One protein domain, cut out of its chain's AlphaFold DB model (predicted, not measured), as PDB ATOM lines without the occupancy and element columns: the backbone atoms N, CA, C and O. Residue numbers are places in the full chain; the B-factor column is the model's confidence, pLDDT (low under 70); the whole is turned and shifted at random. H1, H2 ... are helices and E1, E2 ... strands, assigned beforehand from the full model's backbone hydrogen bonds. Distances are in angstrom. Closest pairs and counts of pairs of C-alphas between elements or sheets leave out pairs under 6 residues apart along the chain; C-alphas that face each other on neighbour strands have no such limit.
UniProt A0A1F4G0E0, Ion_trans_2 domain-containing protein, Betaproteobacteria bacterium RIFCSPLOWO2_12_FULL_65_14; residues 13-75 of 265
ATOM      1  N   ILE A  13     -47.976  22.832  -2.108       87.31
ATOM      2  CA  ILE A  13     -47.001  22.018  -1.378       87.31
ATOM      3  C   ILE A  13     -46.674  22.651  -0.028       87.31
ATOM      4  O   ILE A  13     -46.669  23.873   0.134       87.31
ATOM      5  N   LEU A  14     -46.361  21.803   0.943       86.81
ATOM      6  CA  LEU A  14     -45.849  22.199   2.253       86.81
ATOM      7  C   LEU A  14     -44.336  22.371   2.132       86.81
ATOM      8  O   LEU A  14     -43.629  21.377   1.979       86.81
ATOM      9  N   PHE A  15     -43.818  23.597   2.182       87.62
ATOM     10  CA  PHE A  15     -42.384  23.856   2.030       87.62
ATOM     11  C   PHE A  15     -41.820  24.629   3.223       87.62
ATOM     12  O   PHE A  15     -42.425  25.587   3.706       87.62
ATOM     13  N   CYS A  16     -40.638  24.220   3.685       85.62
ATOM     14  CA  CYS A  16     -39.883  24.920   4.720       85.62
ATOM     15  C   CYS A  16     -38.622  25.546   4.119       85.62
ATOM     16  O   CYS A  16     -37.771  24.833   3.580       85.62
ATOM     17  N   ALA A  17     -38.481  26.869   4.244       84.75
ATOM     18  CA  ALA A  17     -37.321  27.598   3.732       84.75
ATOM     19  C   ALA A  17     -36.038  27.304   4.525       84.75
ATOM     20  O   ALA A  17     -34.942  27.412   3.976       84.75
ATOM     21  N   ASP A  18     -36.163  26.931   5.800       82.69
ATOM     22  CA  ASP A  18     -35.037  26.647   6.692       82.69
ATOM     23  C   ASP A  18     -34.407  25.285   6.416       82.69
ATOM     24  O   ASP A  18     -33.188  25.182   6.295       82.69
ATOM     25  N   CYS A  19     -35.244  24.258   6.264       83.69
ATOM     26  CA  CYS A  19     -34.806  22.901   5.945       83.69
ATOM     27  C   CYS A  19     -34.546  22.701   4.445       83.69
ATOM     28  O   CYS A  19     -33.864  21.750   4.069       83.69
ATOM     29  N   GLY A  20     -35.133  23.538   3.581       83.31
ATOM     30  CA  GLY A  20     -35.121  23.348   2.127       83.31
ATOM     31  C   GLY A  20     -35.901  22.112   1.663       83.31
ATOM     32  O   GLY A  20     -35.663  21.617   0.565       83.31
ATOM     33  N   LYS A  21     -36.809  21.595   2.502       85.75
ATOM     34  CA  LYS A  21     -37.547  20.344   2.282       85.75
ATOM     35  C   LYS A  21     -39.035  20.589   2.054       85.75
ATOM     36  O   LYS A  21     -39.629  21.509   2.623       85.75
ATOM     37  N   THR A  22     -39.631  19.721   1.242       86.44
ATOM     38  CA  THR A  22     -41.075  19.640   1.000       86.44
ATOM     39  C   THR A  22     -41.692  18.516   1.834       86.44
ATOM     40  O   THR A  22     -41.215  17.387   1.775       86.44
ATOM     41  N   PHE A  23     -42.775  18.794   2.559       84.50
ATOM     42  CA  PHE A  23     -43.463  17.852   3.459       84.50
ATOM     43  C   PHE A  23     -44.736  17.231   2.853       84.50
ATOM     44  O   PHE A  23     -45.565  16.670   3.567       84.50
ATOM     45  N   GLY A  24     -44.885  17.314   1.528       85.31
ATOM     46  CA  GLY A  24     -45.998  16.733   0.774       85.31
ATOM     47  C   GLY A  24     -46.907  17.772   0.121       85.31
ATOM     48  O   GLY A  24     -46.629  18.975   0.138       85.31
ATOM     49  N   LYS A  25     -47.993  17.281  -0.483       86.94
ATOM     50  CA  LYS A  25     -49.015  18.101  -1.145       86.94
ATOM     51  C   LYS A  25     -50.019  18.624  -0.123       86.94
ATOM     52  O   LYS A  25     -50.460  17.880   0.751       86.94
ATOM     53  N   ALA A  26     -50.393  19.887  -0.259       83.69
ATOM     54  CA  ALA A  26     -51.396  20.544   0.566       83.69
ATOM     55  C   ALA A  26     -52.718  20.712  -0.183       83.69
ATOM     56  O   ALA A  26     -52.761  20.700  -1.416       83.69
ATOM     57  N   ARG A  27     -53.798  20.948   0.566       81.81
ATOM     58  CA  ARG A  27     -55.057  21.438  -0.011       81.81
ATOM     59  C   ARG A  27     -54.838  22.816  -0.641       81.81
ATOM     60  O   ARG A  27     -54.209  23.680  -0.035       81.81
ATOM     61  N   ASN A  28     -55.413  23.062  -1.818       78.69
ATOM     62  CA  ASN A  28     -55.306  24.369  -2.485       78.69
ATOM     63  C   ASN A  28     -55.941  25.507  -1.663       78.69
ATOM     64  O   ASN A  28     -55.498  26.650  -1.740       78.69
ATOM     65  N   GLU A  29     -56.940  25.191  -0.838       79.06
ATOM     66  CA  GLU A  29     -57.575  26.127   0.101       79.06
ATOM     67  C   GLU A  29     -56.636  26.551   1.239       79.06
ATOM     68  O   GLU A  29     -56.769  27.649   1.770       79.06
ATOM     69  N   ALA A  30     -55.640  25.718   1.569       76.50
ATOM     70  CA  ALA A  30     -54.645  25.988   2.602       76.50
ATOM     71  C   ALA A  30     -53.486  26.881   2.113       76.50
ATOM     72  O   ALA A  30     -52.496  27.068   2.821       76.50
ATOM     73  N   LEU A  31     -53.570  27.447   0.908       80.19
ATOM     74  CA  LEU A  31     -52.490  28.236   0.330       80.19
ATOM     75  C   LEU A  31     -52.203  29.508   1.138       80.19
ATOM     76  O   LEU A  31     -53.074  30.341   1.379       80.19
ATOM     77  N   GLY A  32     -50.936  29.683   1.516       75.38
ATOM     78  CA  GLY A  32     -50.484  30.795   2.346       75.38
ATOM     79  C   GLY A  32     -50.567  30.551   3.853       75.38
ATOM     80  O   GLY A  32     -50.048  31.392   4.588       75.38
ATOM     81  N   HIS A  33     -51.141  29.429   4.308       79.12
ATOM     82  CA  HIS A  33     -51.118  29.047   5.720       79.12
ATOM     83  C   HIS A  33     -49.711  28.645   6.166       79.12
ATOM     84  O   HIS A  33     -48.928  28.070   5.401       79.12
ATOM     85  N   TYR A  34     -49.399  28.971   7.415       77.31
ATOM     86  CA  TYR A  34     -48.167  28.570   8.077       77.31
ATOM     87  C   TYR A  34     -48.364  27.246   8.806       77.31
ATOM     88  O   TYR A  34     -49.473  26.922   9.233       77.31
ATOM     89  N   PHE A  35     -47.281  26.491   8.943       81.44
ATOM     90  CA  PHE A  35     -47.284  25.225   9.664       81.44
ATOM     91  C   PHE A  35     -46.002  25.054  10.467       81.44
ATOM     92  O   PHE A  35     -44.959  25.605  10.113       81.44
ATOM     93  N   VAL A  36     -46.068  24.257  11.528       81.62
ATOM     94  CA  VAL A  36     -44.892  23.935  12.345       81.62
ATOM     95  C   VAL A  36     -44.050  22.883  11.626       81.62
ATOM     96  O   VAL A  36     -44.549  21.821  11.251       81.62
ATOM     97  N   CYS A  37     -42.767  23.174  11.410       83.00
ATOM     98  CA  CYS A  37     -41.871  22.261  10.707       83.00
ATOM     99  C   CYS A  37     -41.583  21.005  11.563       83.00
ATOM    100  O   CYS A  37     -41.042  21.147  12.657       83.00
ATOM    101  N   PRO A  38     -41.845  19.777  11.068       82.31
ATOM    102  CA  PRO A  38     -41.596  18.540  11.823       82.31
ATOM    103  C   PRO A  38     -40.119  18.292  12.148       82.31
ATOM    104  O   PRO A  38     -39.794  17.582  13.094       82.31
ATOM    105  N   GLU A  39     -39.211  18.849  11.345       82.31
ATOM    106  CA  GLU A  39     -37.764  18.728  11.547       82.31
ATOM    107  C   GLU A  39     -37.176  19.855  12.409       82.31
ATOM    108  O   GLU A  39     -35.953  19.964  12.523       82.31
ATOM    109  N   GLN A  40     -38.011  20.704  13.012       77.38
ATOM    110  CA  GLN A  40     -37.540  21.751  13.911       77.38
ATOM    111  C   GLN A  40     -36.957  21.128  15.188       77.38
ATOM    112  O   GLN A  40     -37.682  20.690  16.077       77.38
ATOM    113  N   LYS A  41     -35.623  21.079  15.262       68.69
ATOM    114  CA  LYS A  41     -34.864  20.617  16.439       68.69
ATOM    115  C   LYS A  41     -34.293  21.767  17.273       68.69
ATOM    116  O   LYS A  41     -33.905  21.551  18.417       68.69
ATOM    117  N   ASP A  42     -34.266  22.973  16.709       68.69
ATOM    118  CA  ASP A  42     -33.644  24.152  17.306       68.69
ATOM    119  C   ASP A  42     -34.677  25.050  18.007       68.69
ATOM    120  O   ASP A  42     -35.853  25.094  17.641       68.69
ATOM    121  N   ALA A  43     -34.219  25.847  18.980       64.94
ATOM    122  CA  ALA A  43     -35.039  26.847  19.677       64.94
ATOM    123  C   ALA A  43     -35.503  28.012  18.770       64.94
ATOM    124  O   ALA A  43     -36.247  28.888  19.216       64.94
ATOM    125  N   HIS A  44     -35.059  28.051  17.509       67.25
ATOM    126  CA  HIS A  44     -35.455  29.058  16.530       67.25
ATOM    127  C   HIS A  44     -36.639  28.559  15.683       67.25
ATOM    128  O   HIS A  44     -36.560  27.465  15.126       67.25
ATOM    129  N   PRO A  45     -37.724  29.345  15.554       73.06
ATOM    130  CA  PRO A  45     -38.870  28.975  14.732       73.06
ATOM    131  C   PRO A  45     -38.483  28.906  13.251       73.06
ATOM    132  O   PRO A  45     -37.894  29.847  12.718       73.06
ATOM    133  N   HIS A  46     -38.818  27.796  12.589       81.06
ATOM    134  CA  HIS A  46     -38.630  27.646  11.144       81.06
ATOM    135  C   HIS A  46     -39.715  28.413  10.370       81.06
ATOM    136  O   HIS A  46     -40.893  28.376  10.720       81.06
ATOM    137  N   LEU A  47     -39.344  29.046   9.259       81.62
ATOM    138  CA  LEU A  47     -40.258  29.644   8.292       81.62
ATOM    139  C   LEU A  47     -40.779  28.565   7.331       81.62
ATOM    140  O   LEU A  47     -40.150  28.227   6.320       81.62
ATOM    141  N   ALA A  48     -41.956  28.025   7.642       83.56
ATOM    142  CA  ALA A  48     -42.631  27.031   6.816       83.56
ATOM    143  C   ALA A  48     -44.044  27.488   6.421       83.56
ATOM    144  O   ALA A  48     -44.806  28.002   7.242       83.56
ATOM    145  N   ARG A  49     -44.375  27.358   5.129       84.38
ATOM    146  CA  ARG A  49     -45.625  27.869   4.548       84.38
ATOM    147  C   ARG A  49     -46.114  26.967   3.415       84.38
ATOM    148  O   ARG A  49     -45.317  26.367   2.691       84.38
ATOM    149  N   VAL A  50     -47.430  26.903   3.235       84.81
ATOM    150  CA  VAL A  50     -48.051  26.286   2.059       84.81
ATOM    151  C   VAL A  50     -47.881  27.210   0.853       84.81
ATOM    152  O   VAL A  50     -48.391  28.336   0.846       84.81
ATOM    153  N   ILE A  51     -47.168  26.744  -0.169       85.06
ATOM    154  CA  ILE A  51     -46.850  27.502  -1.389       85.06
ATOM    155  C   ILE A  51     -47.237  26.712  -2.640       85.06
ATOM    156  O   ILE A  51     -47.485  25.515  -2.569       85.06
ATOM    157  N   LEU A  52     -47.275  27.367  -3.798       86.00
ATOM    158  CA  LEU A  52     -47.400  26.669  -5.079       86.00
ATOM    159  C   LEU A  52     -46.107  25.917  -5.405       86.00
ATOM    160  O   LEU A  52     -45.019  26.441  -5.157       86.00
ATOM    161  N   ASP A  53     -46.227  24.740  -6.017       82.75
ATOM    162  CA  ASP A  53     -45.100  23.978  -6.561       82.75
ATOM    163  C   ASP A  53     -44.531  24.664  -7.811       82.75
ATOM    164  O   ASP A  53     -44.787  24.303  -8.960       82.75
ATOM    165  N   GLN A  54     -43.827  25.766  -7.573       86.19
ATOM    166  CA  GLN A  54     -43.165  26.570  -8.582       86.19
ATOM    167  C   GLN A  54     -41.799  27.018  -8.071       86.19
ATOM    168  O   GLN A  54     -41.615  27.385  -6.906       86.19
ATOM    169  N   ARG A  55     -40.834  27.086  -8.994       83.38
ATOM    170  CA  ARG A  55     -39.485  27.588  -8.698       83.38
ATOM    171  C   ARG A  55     -39.495  29.036  -8.197       83.38
ATOM    172  O   ARG A  55     -38.673  29.400  -7.367       83.38
ATOM    173  N   SER A  56     -40.426  29.858  -8.679       82.38
ATOM    174  CA  SER A  56     -40.609  31.236  -8.211       82.38
ATOM    175  C   SER A  56     -41.044  31.277  -6.745       82.38
ATOM    176  O   SER A  56     -40.438  31.991  -5.954       82.38
ATOM    177  N   ALA A  57     -42.048  30.486  -6.362       79.44
ATOM    178  CA  ALA A  57     -42.597  30.475  -5.008       79.44
ATOM    179  C   ALA A  57     -41.580  29.975  -3.966       79.44
ATOM    180  O   ALA A  57     -41.421  30.589  -2.909       79.44
ATOM    181  N   THR A  58     -40.839  28.913  -4.289       82.50
ATOM    182  CA  THR A  58     -39.748  28.395  -3.442       82.50
ATOM    183  C   THR A  58     -38.588  29.388  -3.328       82.50
ATOM    184  O   THR A  58     -38.091  29.626  -2.226       82.50
ATOM    185  N   TRP A  59     -38.193  30.033  -4.435       84.00
ATOM    186  CA  TRP A  59     -37.164  31.082  -4.438       84.00
ATOM    187  C   TRP A  59     -37.561  32.287  -3.579       84.00
ATOM    188  O   TRP A  59     -36.740  32.789  -2.811       84.00
ATOM    189  N   TRP A  60     -38.819  32.726  -3.670       79.94
ATOM    190  CA  TRP A  60     -39.337  33.835  -2.869       79.94
ATOM    191  C   TRP A  60     -39.323  33.513  -1.374       79.94
ATOM    192  O   TRP A  60     -38.829  34.330  -0.598       79.94
ATOM    193  N   LEU A  61     -39.769  32.319  -0.965       80.69
ATOM    194  CA  LEU A  61     -39.750  31.924   0.451       80.69
ATOM    195  C   LEU A  61     -38.313  31.797   0.993       80.69
ATOM    196  O   LEU A  61     -38.024  32.210   2.115       80.69
ATOM    197  N   ALA A  62     -37.378  31.296   0.180       82.44
ATOM    198  CA  ALA A  62     -35.960  31.264   0.542       82.44
ATOM    199  C   ALA A  62     -35.375  32.679   0.717       82.44
ATOM    200  O   ALA A  62     -34.561  32.914   1.614       82.44
ATOM    201  N   ARG A  63     -35.803  33.640  -0.111       82.25
ATOM    202  CA  ARG A  63     -35.396  35.045   0.014       82.25
ATOM    203  C   ARG A  63     -35.992  35.707   1.258       82.25
ATOM    204  O   ARG A  63     -35.281  36.446   1.933       82.25
ATOM    205  N   GLU A  64     -37.242  35.395   1.593       79.75
ATOM    206  CA  GLU A  64     -37.910  35.831   2.830       79.75
ATOM    207  C   GLU A  64     -37.084  35.416   4.064       79.75
ATOM    208  O   GLU A  64     -36.756  36.259   4.901       79.75
ATOM    209  N   ARG A  65     -36.602  34.162   4.109       80.19
ATOM    210  CA  ARG A  65     -35.671  33.687   5.155       80.19
ATOM    211  C   ARG A  65     -34.364  34.482   5.193       80.19
ATOM    212  O   ARG A  65     -33.876  34.794   6.276       80.19
ATOM    213  N   GLN A  66     -33.769  34.810   4.046       77.50
ATOM    214  CA  GLN A  66     -32.534  35.604   4.017       77.50
ATOM    215  C   GLN A  66     -32.741  37.011   4.591       77.50
ATOM    216  O   GLN A  66     -31.886  37.483   5.339       77.50
ATOM    217  N   PHE A  67     -33.872  37.658   4.292       74.06
ATOM    218  CA  PHE A  67     -34.212  38.957   4.877       74.06
ATOM    219  C   PHE A  67     -34.399  38.870   6.395       74.06
ATOM    220  O   PHE A  67     -33.832  39.685   7.123       74.06
ATOM    221  N   LEU A  68     -35.093  37.838   6.883       71.81
ATOM    222  CA  LEU A  68     -35.245  37.569   8.319       71.81
ATOM    223  C   LEU A  68     -33.896  37.315   9.014       71.81
ATOM    224  O   LEU A  68     -33.629  37.850  10.091       71.81
ATOM    225  N   ALA A  69     -33.007  36.537   8.393       73.31
ATOM    226  CA  ALA A  69     -31.672  36.261   8.927       73.31
ATOM    227  C   ALA A  69     -30.783  37.516   8.947       73.31
ATOM    228  O   ALA A  69     -30.054  37.756   9.912       73.31
ATOM    229  N   PHE A  70     -30.860  38.349   7.907       72.44
ATOM    230  CA  PHE A  70     -30.169  39.634   7.886       72.44
ATOM    231  C   PHE A  70     -30.691  40.550   9.000       72.44
ATOM    232  O   PHE A  70     -29.898  41.114   9.749       72.44
ATOM    233  N   GLN A  71     -32.008  40.627   9.189       68.19
ATOM    234  CA  GLN A  71     -32.613  41.437  10.243       68.19
ATOM    235  C   GLN A  71     -32.213  40.965  11.649       68.19
ATOM    236  O   GLN A  71     -31.887  41.786  12.503       68.19
ATOM    237  N   THR A  72     -32.184  39.659  11.911       66.94
ATOM    238  CA  THR A  72     -31.816  39.128  13.239       66.94
ATOM    239  C   THR A  72     -30.320  39.216  13.540       66.94
ATOM    240  O   THR A  72     -29.938  39.197  14.710       66.94
ATOM    241  N   LYS A  73     -29.457  39.327  12.522       68.69
ATOM    242  CA  LYS A  73     -27.997  39.339  12.705       68.69
ATOM    243  C   LYS A  73     -27.351  40.712  12.528       68.69
ATOM    244  O   LYS A  73     -26.450  41.042  13.296       68.69
ATOM    245  N   PHE A  74     -27.786  41.476  11.530       64.62
ATOM    246  CA  PHE A  74     -27.161  42.730  11.100       64.62
ATOM    247  C   PHE A  74     -27.988  43.977  11.412       64.62
ATOM    248  O   PHE A  74     -27.431  45.071  11.353       64.62
ATOM    249  N   SER A  75     -29.271  43.864  11.781       66.50
ATOM    250  CA  SER A  75     -29.996  45.075  12.180       66.50
ATOM    251  C   SER A  75     -29.356  45.683  13.440       66.50
ATOM    252  O   SER A  75     -29.007  44.951  14.379       66.50
TER     253      SER A  75
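This is residues 13 to 75 of the 265 residues of the protein "Ion_trans_2 domain-containing protein" of Betaproteobacteria bacterium RIFCSPLOWO2_12_FULL_65_14 (UniProt A0A1F4G0E0). A small three-stranded antiparallel sheet has one long helix, H1, over one face; H1 runs along the strands and on past the sheet, so that its far end sticks out with residues 69 to 75 free. Between E2 and E3 the chain makes a long loop, residues 26 to 47, with no named element. The printed part has 63 residues, with three named strands and one named helix in the order E1, E2, E3, H1; the sheet's order is E2, E1, E3, and the class is mixed, helices and strands. The whole is compact, with a radius of gyration of the C-alphas of 11.8 A, and it spans 36 by 25 by 17 A, the free end of H1 adding to its length.

The inner strand E1 is residues 13 to 16, with C-alpha 13 at (-47.001, 22.018, -1.378). The edge strands are E2, residues 21 to 25, 12.2 A from first to last C-alpha, and E3, residues 48 to 52, 12.8 A. Helix H1 is residues 55 to 74, 27.8 A long, from C-alpha 55 at (-39.485, 27.588, -8.698) to C-alpha 74 at (-27.161, 42.730, 11.100).

E1 and E2 form a hairpin, antiparallel with 159 degrees between their directions; N 23 and O 14 are 2.8 A apart, within hydrogen-bond range. On the other side of E1, E3 is antiparallel to it at 143 degrees, with N 13 and O 51 2.8 A apart and N 49 and O 15 3.0 A apart, both within hydrogen-bond range. E2 and E3 are apart, with no C-alpha of the one within 8 A of the other. H1 is on the sheet in two layers, a helix on one face of a sheet, at a height over the sheet of 11.2 A. It lies over E3 and only just over E1, on which 3 of its C-alphas fall. On the local plane its line and that of E3 stand at 15 degrees, along the strands. The closest C-alphas of E3 and H1 are those of Ile 51 and Ala 57, 6.3 A apart. In H1 every O i to N i+4 pair is within hydrogen-bond range.

The two C-alphas farthest apart are those of Arg 27 and Phe 74, 36.8 A. The printed part has no cut. The links E1 to E2 and E3 to H1 are tight; the link E2 to E3, with 22 residues, is long. The mean pLDDT of the printed part of this model is 79.5, and residues 41 to 44 and 71 to 75 are under 70.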